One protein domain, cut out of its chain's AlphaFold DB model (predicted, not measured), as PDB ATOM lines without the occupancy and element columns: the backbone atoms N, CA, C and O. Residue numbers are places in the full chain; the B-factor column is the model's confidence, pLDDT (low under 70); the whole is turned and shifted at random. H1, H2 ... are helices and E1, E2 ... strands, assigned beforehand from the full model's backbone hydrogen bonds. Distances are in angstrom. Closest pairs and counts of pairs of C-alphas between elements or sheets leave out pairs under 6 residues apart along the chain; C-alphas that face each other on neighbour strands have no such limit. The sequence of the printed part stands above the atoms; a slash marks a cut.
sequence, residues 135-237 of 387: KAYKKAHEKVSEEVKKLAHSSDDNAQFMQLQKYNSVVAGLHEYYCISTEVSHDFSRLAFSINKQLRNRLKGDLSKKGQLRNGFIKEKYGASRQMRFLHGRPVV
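Overview. This is residues 135 to 237 of the 387 residues of the protein "Reverse transcriptase domain-containing protein" of Blautia producta (UniProt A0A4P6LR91). Three long helices run side by side, with H1 at the ridge between H2 and H3. On the far side of H2 from H1 lies a small two-strand hairpin, E1 and E2, with the short helix H4 near its E2 strand, and a long link, residues 203 to 216, leads from H3 to H4. The 103 printed residues hold four named helices and two named strands, in the order H1, H2, H3, H4, E1, E2; the sheet, E1 - E2, is antiparallel and the class is mostly helix. The whole is compact and rounded, with a radius of gyration of the C-alphas of 13.3 A and spans of 38 by 29 by 20 A.

Along the chain. H1, residues 135 to 152, begins at C-alpha 135 (-7.047, 35.933, -9.261) and is 26.0 A long. H2, residues 157 to 178, is 31.5 A long, and H3, residues 184 to 202, is 26.2 A long with a kink of 32 degrees near residue 191. H4 is residues 217 to 222. E1 is residues 229 to 231; E2, residues 234 to 236, ends at C-alpha 236 (3.318, 41.112, 13.505).

Arrangement. H1 and H2 form a helical hairpin and touch, closest at the C-alphas of Leu 151 and Gln 163, 5.5 A, at a shallow tilt of 16 degrees, opposite ways. H1 touches H3, closest at the C-alphas of Ala 152 and Arg 202, 5.9 A, at a shallow tilt of 27 degrees, the same way. H2 and H3 are close but not clearly touching. The closest C-alphas of H2 and E2, Asn 168 and Val 236, are 6.4 A apart. H2 and H4 are near each other. In the hairpin E1 and E2, N 231 and O 234 are 2.9 A apart, within hydrogen-bond range. Residues 207 to 208 pair antiparallel with residues 230 to 231 of E1. Every O i to N i+4 pair is within hydrogen-bond range in H1, H2 and H4, and 14 of 15 in H3.

Size, cuts and confidence. The C-alphas farthest apart, Asp 156 and Thr 182, are 40.5 A apart. The printed part has no cut; H3 to H4 is a long link. Mean pLDDT of the printed part is 92.3, and no printed residue is under 70.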
ATOM      1  N   LYS A 135      -7.170  34.470  -9.169       96.88
ATOM      2  CA  LYS A 135      -7.047  35.933  -9.261       96.88
ATOM      3  C   LYS A 135      -6.992  36.597  -7.882       96.88
ATOM      4  O   LYS A 135      -6.146  37.461  -7.651       96.88
ATOM      5  N   ALA A 136      -7.880  36.208  -6.965       97.38
ATOM      6  CA  ALA A 136      -7.907  36.740  -5.603       97.38
ATOM      7  C   ALA A 136      -6.640  36.375  -4.820       97.38
ATOM      8  O   ALA A 136      -6.064  37.224  -4.144       97.38
ATOM      9  N   TYR A 137      -6.180  35.132  -4.960       98.06
ATOM     10  CA  TYR A 137      -4.949  34.635  -4.365       98.06
ATOM     11  C   TYR A 137      -3.735  35.448  -4.822       98.06
ATOM     12  O   TYR A 137      -2.979  35.944  -3.987       98.06
ATOM     13  N   LYS A 138      -3.574  35.631  -6.141       98.00
ATOM     14  CA  LYS A 138      -2.471  36.411  -6.717       98.00
ATOM     15  C   LYS A 138      -2.490  37.856  -6.215       98.00
ATOM     16  O   LYS A 138      -1.480  38.335  -5.712       98.00
ATOM     17  N   LYS A 139      -3.658  38.506  -6.234       97.94
ATOM     18  CA  LYS A 139      -3.821  39.877  -5.727       97.94
ATOM     19  C   LYS A 139      -3.497  39.994  -4.233       97.94
ATOM     20  O   LYS A 139      -2.897  40.977  -3.810       97.94
ATOM     21  N   ALA A 140      -3.900  39.011  -3.424       97.75
ATOM     22  CA  ALA A 140      -3.570  38.978  -2.002       97.75
ATOM     23  C   ALA A 140      -2.057  38.820  -1.782       97.75
ATOM     24  O   ALA A 140      -1.487  39.542  -0.968       97.75
ATOM     25  N   HIS A 141      -1.406  37.929  -2.537       97.88
ATOM     26  CA  HIS A 141       0.045  37.740  -2.487       97.88
ATOM     27  C   HIS A 141       0.803  39.018  -2.856       97.88
ATOM     28  O   HIS A 141       1.638  39.468  -2.074       97.88
ATOM     29  N   GLU A 142       0.462  39.640  -3.987       98.00
ATOM     30  CA  GLU A 142       1.073  40.888  -4.461       98.00
ATOM     31  C   GLU A 142       0.914  42.010  -3.437       98.00
ATOM     32  O   GLU A 142       1.900  42.638  -3.050       98.00
ATOM     33  N   LYS A 143      -0.309  42.205  -2.930       97.56
ATOM     34  CA  LYS A 143      -0.610  43.236  -1.936       97.56
ATOM     35  C   LYS A 143       0.205  43.044  -0.659       97.56
ATOM     36  O   LYS A 143       0.812  43.987  -0.172       97.56
ATOM     37  N   VAL A 144       0.238  41.829  -0.109       97.38
ATOM     38  CA  VAL A 144       0.999  41.565   1.121       97.38
ATOM     39  C   VAL A 144       2.505  41.682   0.866       97.38
ATOM     40  O   VAL A 144       3.217  42.249   1.690       97.38
ATOM     41  N   SER A 145       2.997  41.215  -0.285       97.06
ATOM     42  CA  SER A 145       4.402  41.367  -0.677       97.06
ATOM     43  C   SER A 145       4.808  42.840  -0.780       97.06
ATOM     44  O   SER A 145       5.888  43.206  -0.321       97.06
ATOM     45  N   GLU A 146       3.947  43.700  -1.323       96.56
ATOM     46  CA  GLU A 146       4.180  45.144  -1.387       96.56
ATOM     47  C   GLU A 146       4.279  45.775   0.009       96.56
ATOM     48  O   GLU A 146       5.211  46.536   0.270       96.56
ATOM     49  N   GLU A 147       3.377  45.428   0.933       95.69
ATOM     50  CA  GLU A 147       3.437  45.946   2.305       95.69
ATOM     51  C   GLU A 147       4.700  45.472   3.047       95.69
ATOM     52  O   GLU A 147       5.279  46.245   3.811       95.69
ATOM     53  N   VAL A 148       5.184  44.251   2.782       95.25
ATOM     54  CA  VAL A 148       6.468  43.753   3.317       95.25
ATOM     55  C   VAL A 148       7.662  44.494   2.712       95.25
ATOM     56  O   VAL A 148       8.611  44.808   3.428       95.25
ATOM     57  N   LYS A 149       7.638  44.797   1.408       94.44
ATOM     58  CA  LYS A 149       8.687  45.606   0.762       94.44
ATOM     59  C   LYS A 149       8.762  46.995   1.389       94.44
ATOM     60  O   LYS A 149       9.847  47.422   1.756       94.44
ATOM     61  N   LYS A 150       7.617  47.666   1.553       94.12
ATOM     62  CA  LYS A 150       7.546  48.990   2.189       94.12
ATOM     63  C   LYS A 150       8.040  48.952   3.632       94.12
ATOM     64  O   LYS A 150       8.775  49.844   4.028       94.12
ATOM     65  N   LEU A 151       7.693  47.904   4.383       91.88
ATOM     66  CA  LEU A 151       8.134  47.728   5.771       91.88
ATOM     67  C   LEU A 151       9.662  47.632   5.900       91.88
ATOM     68  O   LEU A 151      10.234  48.140   6.854       91.88
ATOM     69  N   ALA A 152      10.324  46.996   4.933       88.56
ATOM     70  CA  ALA A 152      11.779  46.862   4.917       88.56
ATOM     71  C   ALA A 152      12.524  48.131   4.465       88.56
ATOM     72  O   ALA A 152      13.719  48.244   4.711       88.56
ATOM     73  N   HIS A 153      11.842  49.065   3.794       86.44
ATOM     74  CA  HIS A 153      12.420  50.299   3.247       86.44
ATOM     75  C   HIS A 153      11.905  51.561   3.960       86.44
ATOM     76  O   HIS A 153      11.895  52.645   3.382       86.44
ATOM     77  N   SER A 154      11.439  51.427   5.201       85.88
ATOM     78  CA  SER A 154      11.027  52.569   6.017       85.88
ATOM     79  C   SER A 154      12.227  53.451   6.378       85.88
ATOM     80  O   SER A 154      13.279  52.938   6.748       85.88
ATOM     81  N   SER A 155      12.057  54.773   6.272       81.25
ATOM     82  CA  SER A 155      13.106  55.777   6.518       81.25
ATOM     83  C   SER A 155      13.599  55.808   7.963       81.25
ATOM     84  O   SER A 155      14.766  56.082   8.215       81.25
ATOM     85  N   ASP A 156      12.695  55.548   8.905       86.12
ATOM     86  CA  ASP A 156      12.927  55.631  10.342       86.12
ATOM     87  C   ASP A 156      11.975  54.688  11.101       86.12
ATOM     88  O   ASP A 156      11.061  54.087  10.519       86.12
ATOM     89  N   ASP A 157      12.182  54.560  12.416       84.19
ATOM     90  CA  ASP A 157      11.385  53.681  13.282       84.19
ATOM     91  C   ASP A 157       9.893  54.061  13.318       84.19
ATOM     92  O   ASP A 157       9.028  53.182  13.352       84.19
ATOM     93  N   ASN A 158       9.558  55.354  13.237       83.00
ATOM     94  CA  ASN A 158       8.162  55.788  13.196       83.00
ATOM     95  C   ASN A 158       7.514  55.380  11.870       83.00
ATOM     96  O   ASN A 158       6.419  54.823  11.867       83.00
ATOM     97  N   ALA A 159       8.178  55.605  10.738       86.56
ATOM     98  CA  ALA A 159       7.698  55.160   9.435       86.56
ATOM     99  C   ALA A 159       7.519  53.632   9.400       86.56
ATOM    100  O   ALA A 159       6.525  53.137   8.861       86.56
ATOM    101  N   GLN A 160       8.429  52.887  10.034       89.56
ATOM    102  CA  GLN A 160       8.340  51.433  10.145       89.56
ATOM    103  C   GLN A 160       7.147  50.999  11.003       89.56
ATOM    104  O   GLN A 160       6.415  50.084  10.624       89.56
ATOM    105  N   PHE A 161       6.888  51.691  12.114       87.75
ATOM    106  CA  PHE A 161       5.707  51.475  12.946       87.75
ATOM    107  C   PHE A 161       4.402  51.653  12.157       87.75
ATOM    108  O   PHE A 161       3.558  50.753  12.146       87.75
ATOM    109  N   MET A 162       4.254  52.779  11.452       87.75
ATOM    110  CA  MET A 162       3.069  53.074  10.632       87.75
ATOM    111  C   MET A 162       2.841  51.978   9.586       87.75
ATOM    112  O   MET A 162       1.729  51.482   9.385       87.75
ATOM    113  N   GLN A 163       3.925  51.574   8.926       92.38
ATOM    114  CA  GLN A 163       3.897  50.567   7.882       92.38
ATOM    115  C   GLN A 163       3.597  49.164   8.438       92.38
ATOM    116  O   GLN A 163       2.879  48.393   7.798       92.38
ATOM    117  N   LEU A 164       4.052  48.844   9.654       92.12
ATOM    118  CA  LEU A 164       3.712  47.600  10.346       92.12
ATOM    119  C   LEU A 164       2.217  47.534  10.683       92.12
ATOM    120  O   LEU A 164       1.578  46.505  10.456       92.12
ATOM    121  N   GLN A 165       1.632  48.629  11.176       89.25
ATOM    122  CA  GLN A 165       0.190  48.689  11.436       89.25
ATOM    123  C   GLN A 165      -0.620  48.509  10.153       89.25
ATOM    124  O   GLN A 165      -1.600  47.757  10.125       89.25
ATOM    125  N   LYS A 166      -0.165  49.118   9.056       90.88
ATOM    126  CA  LYS A 166      -0.780  48.925   7.746       90.88
ATOM    127  C   LYS A 166      -0.703  47.465   7.297       90.88
ATOM    128  O   LYS A 166      -1.742  46.907   6.940       90.88
ATOM    129  N   TYR A 167       0.463  46.822   7.390       95.12
ATOM    130  CA  TYR A 167       0.615  45.388   7.125       95.12
ATOM    131  C   TYR A 167      -0.372  44.552   7.961       95.12
ATOM    132  O   TYR A 167      -1.143  43.769   7.402       95.12
ATOM    133  N   ASN A 168      -0.422  44.777   9.278       94.25
ATOM    134  CA  ASN A 168      -1.313  44.058  10.191       94.25
ATOM    135  C   ASN A 168      -2.791  44.216   9.799       94.25
ATOM    136  O   ASN A 168      -3.521  43.225   9.747       94.25
ATOM    137  N   SER A 169      -3.221  45.434   9.454       91.00
ATOM    138  CA  SER A 169      -4.601  45.703   9.023       91.00
ATOM    139  C   SER A 169      -4.954  45.010   7.699       91.00
ATOM    140  O   SER A 169      -6.052  44.468   7.553       91.00
ATOM    141  N   VAL A 170      -4.015  44.955   6.743       95.06
ATOM    142  CA  VAL A 170      -4.201  44.257   5.463       95.06
ATOM    143  C   VAL A 170      -4.372  42.758   5.688       95.06
ATOM    144  O   VAL A 170      -5.306  42.169   5.143       95.06
ATOM    145  N   VAL A 171      -3.511  42.146   6.504       97.12
ATOM    146  CA  VAL A 171      -3.601  40.716   6.829       97.12
ATOM    147  C   VAL A 171      -4.904  40.409   7.566       97.12
ATOM    148  O   VAL A 171      -5.626  39.488   7.180       97.12
ATOM    149  N   ALA A 172      -5.263  41.214   8.570       95.25
ATOM    150  CA  ALA A 172      -6.501  41.041   9.321       95.25
ATOM    151  C   ALA A 172      -7.751  41.141   8.432       95.25
ATOM    152  O   ALA A 172      -8.662  40.320   8.564       95.25
ATOM    153  N   GLY A 173      -7.773  42.091   7.491       94.69
ATOM    154  CA  GLY A 173      -8.858  42.239   6.521       94.69
ATOM    155  C   GLY A 173      -8.966  41.058   5.553       94.69
ATOM    156  O   GLY A 173     -10.070  40.592   5.274       94.69
ATOM    157  N   LEU A 174      -7.833  40.526   5.079       97.56
ATOM    158  CA  LEU A 174      -7.815  39.315   4.250       97.56
ATOM    159  C   LEU A 174      -8.351  38.102   5.020       97.56
ATOM    160  O   LEU A 174      -9.161  37.352   4.478       97.56
ATOM    161  N   HIS A 175      -7.943  37.928   6.281       97.44
ATOM    162  CA  HIS A 175      -8.454  36.848   7.127       97.44
ATOM    163  C   HIS A 175      -9.966  36.970   7.300       97.44
ATOM    164  O   HIS A 175     -10.670  35.980   7.135       97.44
ATOM    165  N   GLU A 176     -10.469  38.169   7.599       95.12
ATOM    166  CA  GLU A 176     -11.898  38.384   7.836       95.12
ATOM    167  C   GLU A 176     -12.744  38.086   6.597       95.12
ATOM    168  O   GLU A 176     -13.754  37.392   6.692       95.12
ATOM    169  N   TYR A 177     -12.316  38.546   5.422       96.25
ATOM    170  CA  TYR A 177     -13.072  38.321   4.194       96.25
ATOM    171  C   TYR A 177     -13.079  36.845   3.773       96.25
ATOM    172  O   TYR A 177     -14.124  36.299   3.427       96.25
ATOM    173  N   TYR A 178     -11.920  36.182   3.819       97.44
ATOM    174  CA  TYR A 178     -11.776  34.823   3.299       97.44
ATOM    175  C   TYR A 178     -12.032  33.722   4.337       97.44
ATOM    176  O   TYR A 178     -12.099  32.557   3.940       97.44
ATOM    177  N   CYS A 179     -12.237  34.042   5.625       96.31
ATOM    178  CA  CYS A 179     -12.472  33.044   6.685       96.31
ATOM    179  C   CYS A 179     -13.642  32.091   6.402       96.31
ATOM    180  O   CYS A 179     -13.661  30.979   6.922       96.31
ATOM    181  N   ILE A 180     -14.601  32.489   5.565       95.50
ATOM    182  CA  ILE A 180     -15.747  31.653   5.184       95.50
ATOM    183  C   ILE A 180     -15.402  30.528   4.201       95.50
ATOM    184  O   ILE A 180     -16.213  29.627   3.981       95.50
ATOM    185  N   SER A 181     -14.212  30.569   3.598       95.75
ATOM    186  CA  SER A 181     -13.725  29.510   2.721       95.75
ATOM    187  C   SER A 181     -13.366  28.263   3.534       95.75
ATOM    188  O   SER A 181     -12.634  28.312   4.521       95.75
ATOM    189  N   THR A 182     -13.844  27.107   3.081       95.31
ATOM    190  CA  THR A 182     -13.628  25.806   3.731       95.31
ATOM    191  C   THR A 182     -12.164  25.376   3.731       95.31
ATOM    192  O   THR A 182     -11.777  24.548   4.545       95.31
ATOM    193  N   GLU A 183     -11.360  25.889   2.799       96.25
ATOM    194  CA  GLU A 183      -9.945  25.526   2.647       96.25
ATOM    195  C   GLU A 183      -9.038  26.752   2.847       96.25
ATOM    196  O   GLU A 183      -7.899  26.788   2.382       96.25
ATOM    197  N   VAL A 184      -9.537  27.764   3.568       96.62
ATOM    198  CA  VAL A 184      -8.822  29.021   3.824       96.62
ATOM    199  C   VAL A 184      -7.459  28.797   4.485       96.62
ATOM    200  O   VAL A 184      -6.484  29.445   4.119       96.62
ATOM    201  N   SER A 185      -7.345  27.829   5.401       95.81
ATOM    202  CA  SER A 185      -6.078  27.503   6.065       95.81
ATOM    203  C   SER A 185      -5.015  27.024   5.076       95.81
ATOM    204  O   SER A 185      -3.853  27.404   5.199       95.81
ATOM    205  N   HIS A 186      -5.402  26.252   4.059       96.25
ATOM    206  CA  HIS A 186      -4.490  25.787   3.018       96.25
ATOM    207  C   HIS A 186      -4.028  26.951   2.130       96.25
ATOM    208  O   HIS A 186      -2.831  27.116   1.884       96.25
ATOM    209  N   ASP A 187      -4.964  27.800   1.699       97.50
ATOM    210  CA  ASP A 187      -4.656  28.959   0.856       97.50
ATOM    211  C   ASP A 187      -3.693  29.927   1.571       97.50
ATOM    212  O   ASP A 187      -2.650  30.302   1.026       97.50
ATOM    213  N   PHE A 188      -3.977  30.265   2.830       97.94
ATOM    214  CA  PHE A 188      -3.136  31.172   3.612       97.94
ATOM    215  C   PHE A 188      -1.827  30.537   4.074       97.94
ATOM    216  O   PHE A 188      -0.834  31.249   4.172       97.94
ATOM    217  N   SER A 189      -1.760  29.217   4.270       96.69
ATOM    218  CA  SER A 189      -0.481  28.532   4.515       96.69
ATOM    219  C   SER A 189       0.465  28.687   3.323       96.69
ATOM    220  O   SER A 189       1.647  28.987   3.497       96.69
ATOM    221  N   ARG A 190      -0.062  28.578   2.095       96.69
ATOM    222  CA  ARG A 190       0.721  28.797   0.872       96.69
ATOM    223  C   ARG A 190       1.169  30.255   0.732       96.69
ATOM    224  O   ARG A 190       2.311  30.506   0.356       96.69
ATOM    225  N   LEU A 191       0.296  31.220   1.054       96.88
ATOM    226  CA  LEU A 191       0.677  32.642   1.102       96.88
ATOM    227  C   LEU A 191       1.780  32.883   2.141       96.88
ATOM    228  O   LEU A 191       2.813  33.475   1.828       96.88
ATOM    229  N   ALA A 192       1.576  32.384   3.359       97.00
ATOM    230  CA  ALA A 192       2.488  32.539   4.481       97.00
ATOM    231  C   ALA A 192       3.864  31.951   4.184       97.00
ATOM    232  O   ALA A 192       4.857  32.573   4.536       97.00
ATOM    233  N   PHE A 193       3.957  30.818   3.483       96.19
ATOM    234  CA  PHE A 193       5.245  30.248   3.088       96.19
ATOM    235  C   PHE A 193       6.111  31.254   2.309       96.19
ATOM    236  O   PHE A 193       7.259  31.514   2.674       96.19
ATOM    237  N   SER A 194       5.544  31.879   1.273       95.38
ATOM    238  CA  SER A 194       6.259  32.866   0.457       95.38
ATOM    239  C   SER A 194       6.525  34.165   1.225       95.38
ATOM    240  O   SER A 194       7.646  34.675   1.215       95.38
ATOM    241  N   ILE A 195       5.518  34.691   1.926       96.31
ATOM    242  CA  ILE A 195       5.616  35.973   2.634       96.31
ATOM    243  C   ILE A 195       6.551  35.887   3.845       96.31
ATOM    244  O   ILE A 195       7.363  36.787   4.040       96.31
ATOM    245  N   ASN A 196       6.528  34.798   4.614       94.75
ATOM    246  CA  ASN A 196       7.429  34.615   5.754       94.75
ATOM    247  C   ASN A 196       8.892  34.531   5.306       94.75
ATOM    248  O   ASN A 196       9.768  35.053   5.994       94.75
ATOM    249  N   LYS A 197       9.165  33.932   4.137       93.69
ATOM    250  CA  LYS A 197      10.505  33.960   3.532       93.69
ATOM    251  C   LYS A 197      10.928  35.393   3.195       93.69
ATOM    252  O   LYS A 197      12.052  35.779   3.498       93.69
ATOM    253  N   GLN A 198      10.029  36.198   2.620       94.62
ATOM    254  CA  GLN A 198      10.309  37.609   2.332       94.62
ATOM    255  C   GLN A 198      10.557  38.417   3.608       94.62
ATOM    256  O   GLN A 198      11.546  39.136   3.670       94.62
ATOM    257  N   LEU A 199       9.703  38.266   4.622       93.94
ATOM    258  CA  LEU A 199       9.848  38.917   5.922       93.94
ATOM    259  C   LEU A 199      11.197  38.582   6.566       93.94
ATOM    260  O   LEU A 199      11.931  39.490   6.938       93.94
ATOM    261  N   ARG A 200      11.559  37.294   6.631       91.25
ATOM    262  CA  ARG A 200      12.837  36.847   7.204       91.25
ATOM    263  C   ARG A 200      14.039  37.442   6.470       91.25
ATOM    264  O   ARG A 200      14.962  37.914   7.122       91.25
ATOM    265  N   ASN A 201      14.028  37.410   5.138       91.38
ATOM    266  CA  ASN A 201      15.158  37.871   4.333       91.38
ATOM    267  C   ASN A 201      15.291  39.399   4.343       91.38
ATOM    268  O   ASN A 201      16.395  39.921   4.434       91.38
ATOM    269  N   ARG A 202      14.170  40.120   4.228       90.50
ATOM    270  CA  ARG A 202      14.170  41.584   4.100       90.50
ATOM    271  C   ARG A 202      14.379  42.292   5.430       90.50
ATOM    272  O   ARG A 202      15.076  43.294   5.457       90.50
ATOM    273  N   LEU A 203      13.822  41.750   6.510       88.62
ATOM    274  CA  LEU A 203      14.016  42.272   7.865       88.62
ATOM    275  C   LEU A 203      15.243  41.652   8.548       88.62
ATOM    276  O   LEU A 203      15.336  41.703   9.760       88.62
ATOM    277  N   LYS A 204      16.133  40.982   7.797       83.94
ATOM    278  CA  LYS A 204      17.446  40.469   8.241       83.94
ATOM    279  C   LYS A 204      17.472  39.701   9.579       83.94
ATOM    280  O   LYS A 204      18.518  39.591  10.204       83.94
ATOM    281  N   GLY A 205      16.355  39.099   9.988       76.50
ATOM    282  CA  GLY A 205      16.249  38.384  11.266       76.50
ATOM    283  C   GLY A 205      15.768  39.217  12.462       76.50
ATOM    284  O   GLY A 205      15.631  38.646  13.539       76.50
ATOM    285  N   ASP A 206      15.393  40.485  12.275       86.06
ATOM    286  CA  ASP A 206      14.854  41.379  13.320       86.06
ATOM    287  C   ASP A 206      13.516  40.894  13.913       86.06
ATOM    288  O   ASP A 206      13.026  41.401  14.925       86.06
ATOM    289  N   LEU A 207      12.905  39.885  13.284       91.75
ATOM    290  CA  LEU A 207      11.708  39.229  13.785       91.75
ATOM    291  C   LEU A 207      12.028  38.266  14.930       91.75
ATOM    292  O   LEU A 207      12.546  37.166  14.732       91.75
ATOM    293  N   SER A 208      11.576  38.634  16.122       92.19
ATOM    294  CA  SER A 208      11.711  37.843  17.340       92.19
ATOM    295  C   SER A 208      10.448  37.037  17.657       92.19
ATOM    296  O   SER A 208       9.338  37.364  17.233       92.19
ATOM    297  N   LYS A 209      10.601  35.963  18.443       91.00
ATOM    298  CA  LYS A 209       9.478  35.291  19.128       91.00
ATOM    299  C   LYS A 209       9.087  35.992  20.432       91.00
ATOM    300  O   LYS A 209       7.995  35.755  20.936       91.00
ATOM    301  N   LYS A 210       9.982  36.815  20.983       88.00
ATOM    302  CA  LYS A 210       9.769  37.594  22.203       88.00
ATOM    303  C   LYS A 210       9.272  38.985  21.825       88.00
ATOM    304  O   LYS A 210       9.854  39.637  20.962       88.00
ATOM    305  N   GLY A 211       8.230  39.446  22.496       86.56
ATOM    306  CA  GLY A 211       7.723  40.803  22.367       86.56
ATOM    307  C   GLY A 211       6.508  41.015  23.252       86.56
ATOM    308  O   GLY A 211       6.108  40.117  23.994       86.56
ATOM    309  N   GLN A 212       5.946  42.218  23.196       81.56
ATOM    310  CA  GLN A 212       4.813  42.587  24.030       81.56
ATOM    311  C   GLN A 212       3.514  42.342  23.269       81.56
ATOM    312  O   GLN A 212       3.276  42.921  22.210       81.56
ATOM    313  N   LEU A 213       2.658  41.489  23.828       84.19
ATOM    314  CA  LEU A 213       1.309  41.263  23.327       84.19
ATOM    315  C   LEU A 213       0.303  41.676  24.399       84.19
ATOM    316  O   LEU A 213      -0.033  40.904  25.301       84.19
ATOM    317  N   ARG A 214      -0.136  42.928  24.307       80.44
ATOM    318  CA  ARG A 214      -1.081  43.533  25.246       80.44
ATOM    319  C   ARG A 214      -2.526  43.180  24.890       80.44
ATOM    320  O   ARG A 214      -2.772  42.590  23.838       80.44
ATOM    321  N   ASN A 215      -3.462  43.451  25.795       75.81
ATOM    322  CA  ASN A 215      -4.876  43.135  25.585       75.81
ATOM    323  C   ASN A 215      -5.439  43.926  24.390       75.81
ATOM    324  O   ASN A 215      -5.003  45.038  24.117       75.81
ATOM    325  N   GLY A 216      -6.368  43.326  23.642       76.62
ATOM    326  CA  GLY A 216      -6.961  43.933  22.448       76.62
ATOM    327  C   GLY A 216      -7.036  42.985  21.252       76.62
ATOM    328  O   GLY A 216      -6.707  41.798  21.343       76.62
ATOM    329  N   PHE A 217      -7.442  43.536  20.105       84.81
ATOM    330  CA  PHE A 217      -7.815  42.777  18.906       84.81
ATOM    331  C   PHE A 217      -6.754  41.761  18.466       84.81
ATOM    332  O   PHE A 217      -7.075  40.602  18.187       84.81
ATOM    333  N   ILE A 218      -5.480  42.166  18.414       89.12
ATOM    334  CA  ILE A 218      -4.411  41.273  17.955       89.12
ATOM    335  C   ILE A 218      -4.226  40.095  18.923       89.12
ATOM    336  O   ILE A 218      -4.078  38.956  18.478       89.12
ATOM    337  N   LYS A 219      -4.272  40.334  20.238       89.44
ATOM    338  CA  LYS A 219      -4.146  39.270  21.241       89.44
ATOM    339  C   LYS A 219      -5.339  38.327  21.215       89.44
ATOM    340  O   LYS A 219      -5.139  37.117  21.189       89.44
ATOM    341  N   GLU A 220      -6.551  38.862  21.157       89.31
ATOM    342  CA  GLU A 220      -7.781  38.068  21.119       89.31
ATOM    343  C   GLU A 220      -7.852  37.178  19.875       89.31
ATOM    344  O   GLU A 220      -8.185  35.997  19.967       89.31
ATOM    345  N   LYS A 221      -7.493  37.718  18.703       91.06
ATOM    346  CA  LYS A 221      -7.617  36.999  17.427       91.06
ATOM    347  C   LYS A 221      -6.411  36.116  17.101       91.06
ATOM    348  O   LYS A 221      -6.576  35.074  16.466       91.06
ATOM    349  N   TYR A 222      -5.204  36.508  17.513       94.81
ATOM    350  CA  TYR A 222      -3.952  35.867  17.085       94.81
ATOM    351  C   TYR A 222      -3.057  35.379  18.227       94.81
ATOM    352  O   TYR A 222      -2.093  34.666  17.955       94.81
ATOM    353  N   GLY A 223      -3.353  35.699  19.489       91.44
ATOM    354  CA  GLY A 223      -2.450  35.437  20.616       91.44
ATOM    355  C   GLY A 223      -2.140  33.963  20.875       91.44
ATOM    356  O   GLY A 223      -1.046  33.645  21.327       91.44
ATOM    357  N   ALA A 224      -3.043  33.050  20.506       93.19
ATOM    358  CA  ALA A 224      -2.806  31.605  20.588       93.19
ATOM    359  C   ALA A 224      -1.908  31.054  19.455       93.19
ATOM    360  O   ALA A 224      -1.556  29.872  19.441       93.19
ATOM    361  N   SER A 225      -1.535  31.881  18.475       94.69
ATOM    362  CA  SER A 225      -0.763  31.436  17.320       94.69
ATOM    363  C   SER A 225       0.719  31.260  17.638       94.69
ATOM    364  O   SER A 225       1.442  32.212  17.924       94.69
ATOM    365  N   ARG A 226       1.236  30.048  17.411       92.81
ATOM    366  CA  ARG A 226       2.686  29.761  17.434       92.81
ATOM    367  C   ARG A 226       3.466  30.488  16.322       92.81
ATOM    368  O   ARG A 226       4.702  30.537  16.337       92.81
ATOM    369  N   GLN A 227       2.756  31.040  15.336       93.62
ATOM    370  CA  GLN A 227       3.338  31.822  14.246       93.62
ATOM    371  C   GLN A 227       3.536  33.300  14.613       93.62
ATOM    372  O   GLN A 227       4.140  34.014  13.816       93.62
ATOM    373  N   MET A 228       3.084  33.760  15.788       94.94
ATOM    374  CA  MET A 228       3.305  35.138  16.238       94.94
ATOM    375  C   MET A 228       4.793  35.495  16.231       94.94
ATOM    376  O   MET A 228       5.635  34.739  16.726       94.94
ATOM    377  N   ARG A 229       5.111  36.655  15.663       94.81
ATOM    378  CA  ARG A 229       6.445  37.256  15.675       94.81
ATOM    379  C   ARG A 229       6.330  38.726  16.038       94.81
ATOM    380  O   ARG A 229       5.246  39.301  15.965       94.81
ATOM    381  N   PHE A 230       7.453  39.310  16.420       94.31
ATOM    382  CA  PHE A 230       7.533  40.688  16.861       94.31
ATOM    383  C   PHE A 230       8.682  41.394  16.156       94.31
ATOM    384  O   PHE A 230       9.779  40.848  16.088       94.31
ATOM    385  N   LEU A 231       8.423  42.599  15.659       92.06
ATOM    386  CA  LEU A 231       9.429  43.496  15.100       92.06
ATOM    387  C   LEU A 231       9.694  44.592  16.135       92.06
ATOM    388  O   LEU A 231       8.768  45.319  16.491       92.06
ATOM    389  N   HIS A 232      10.907  44.649  16.692       88.25
ATOM    390  CA  HIS A 232      11.253  45.545  17.812       88.25
ATOM    391  C   HIS A 232      10.224  45.501  18.963       88.25
ATOM    392  O   HIS A 232       9.765  46.517  19.475       88.25
ATOM    393  N   GLY A 233       9.784  44.290  19.328       88.19
ATOM    394  CA  GLY A 233       8.791  44.067  20.386       88.19
ATOM    395  C   GLY A 233       7.329  44.321  19.992       88.19
ATOM    396  O   GLY A 233       6.443  43.993  20.782       88.19
ATOM    397  N   ARG A 234       7.053  44.827  18.781       90.12
ATOM    398  CA  ARG A 234       5.706  45.124  18.262       90.12
ATOM    399  C   ARG A 234       5.122  43.921  17.509       90.12
ATOM    400  O   ARG A 234       5.827  43.346  16.679       90.12
ATOM    401  N   PRO A 235       3.862  43.517  17.751       93.50
ATOM    402  CA  PRO A 235       3.293  42.312  17.149       93.50
ATOM    403  C   PRO A 235       3.140  42.404  15.626       93.50
ATOM    404  O   PRO A 235       2.605  43.377  15.092       93.50
ATOM    405  N   VAL A 236       3.543  41.336  14.937       95.19
ATOM    406  CA  VAL A 236       3.318  41.112  13.505       95.19
ATOM    407  C   VAL A 236       2.225  40.059  13.346       95.19
ATOM    408  O   VAL A 236       2.383  38.923  13.799       95.19
ATOM    409  N   VAL A 237       1.112  40.426  12.705       95.88
ATOM    410  CA  VAL A 237      -0.026  39.520  12.509       95.88
ATOM    411  C   VAL A 237       0.402  38.339  11.622       95.88
ATOM    412  O   VAL A 237       0.884  38.543  10.500       95.88
TER     413      VAL A 237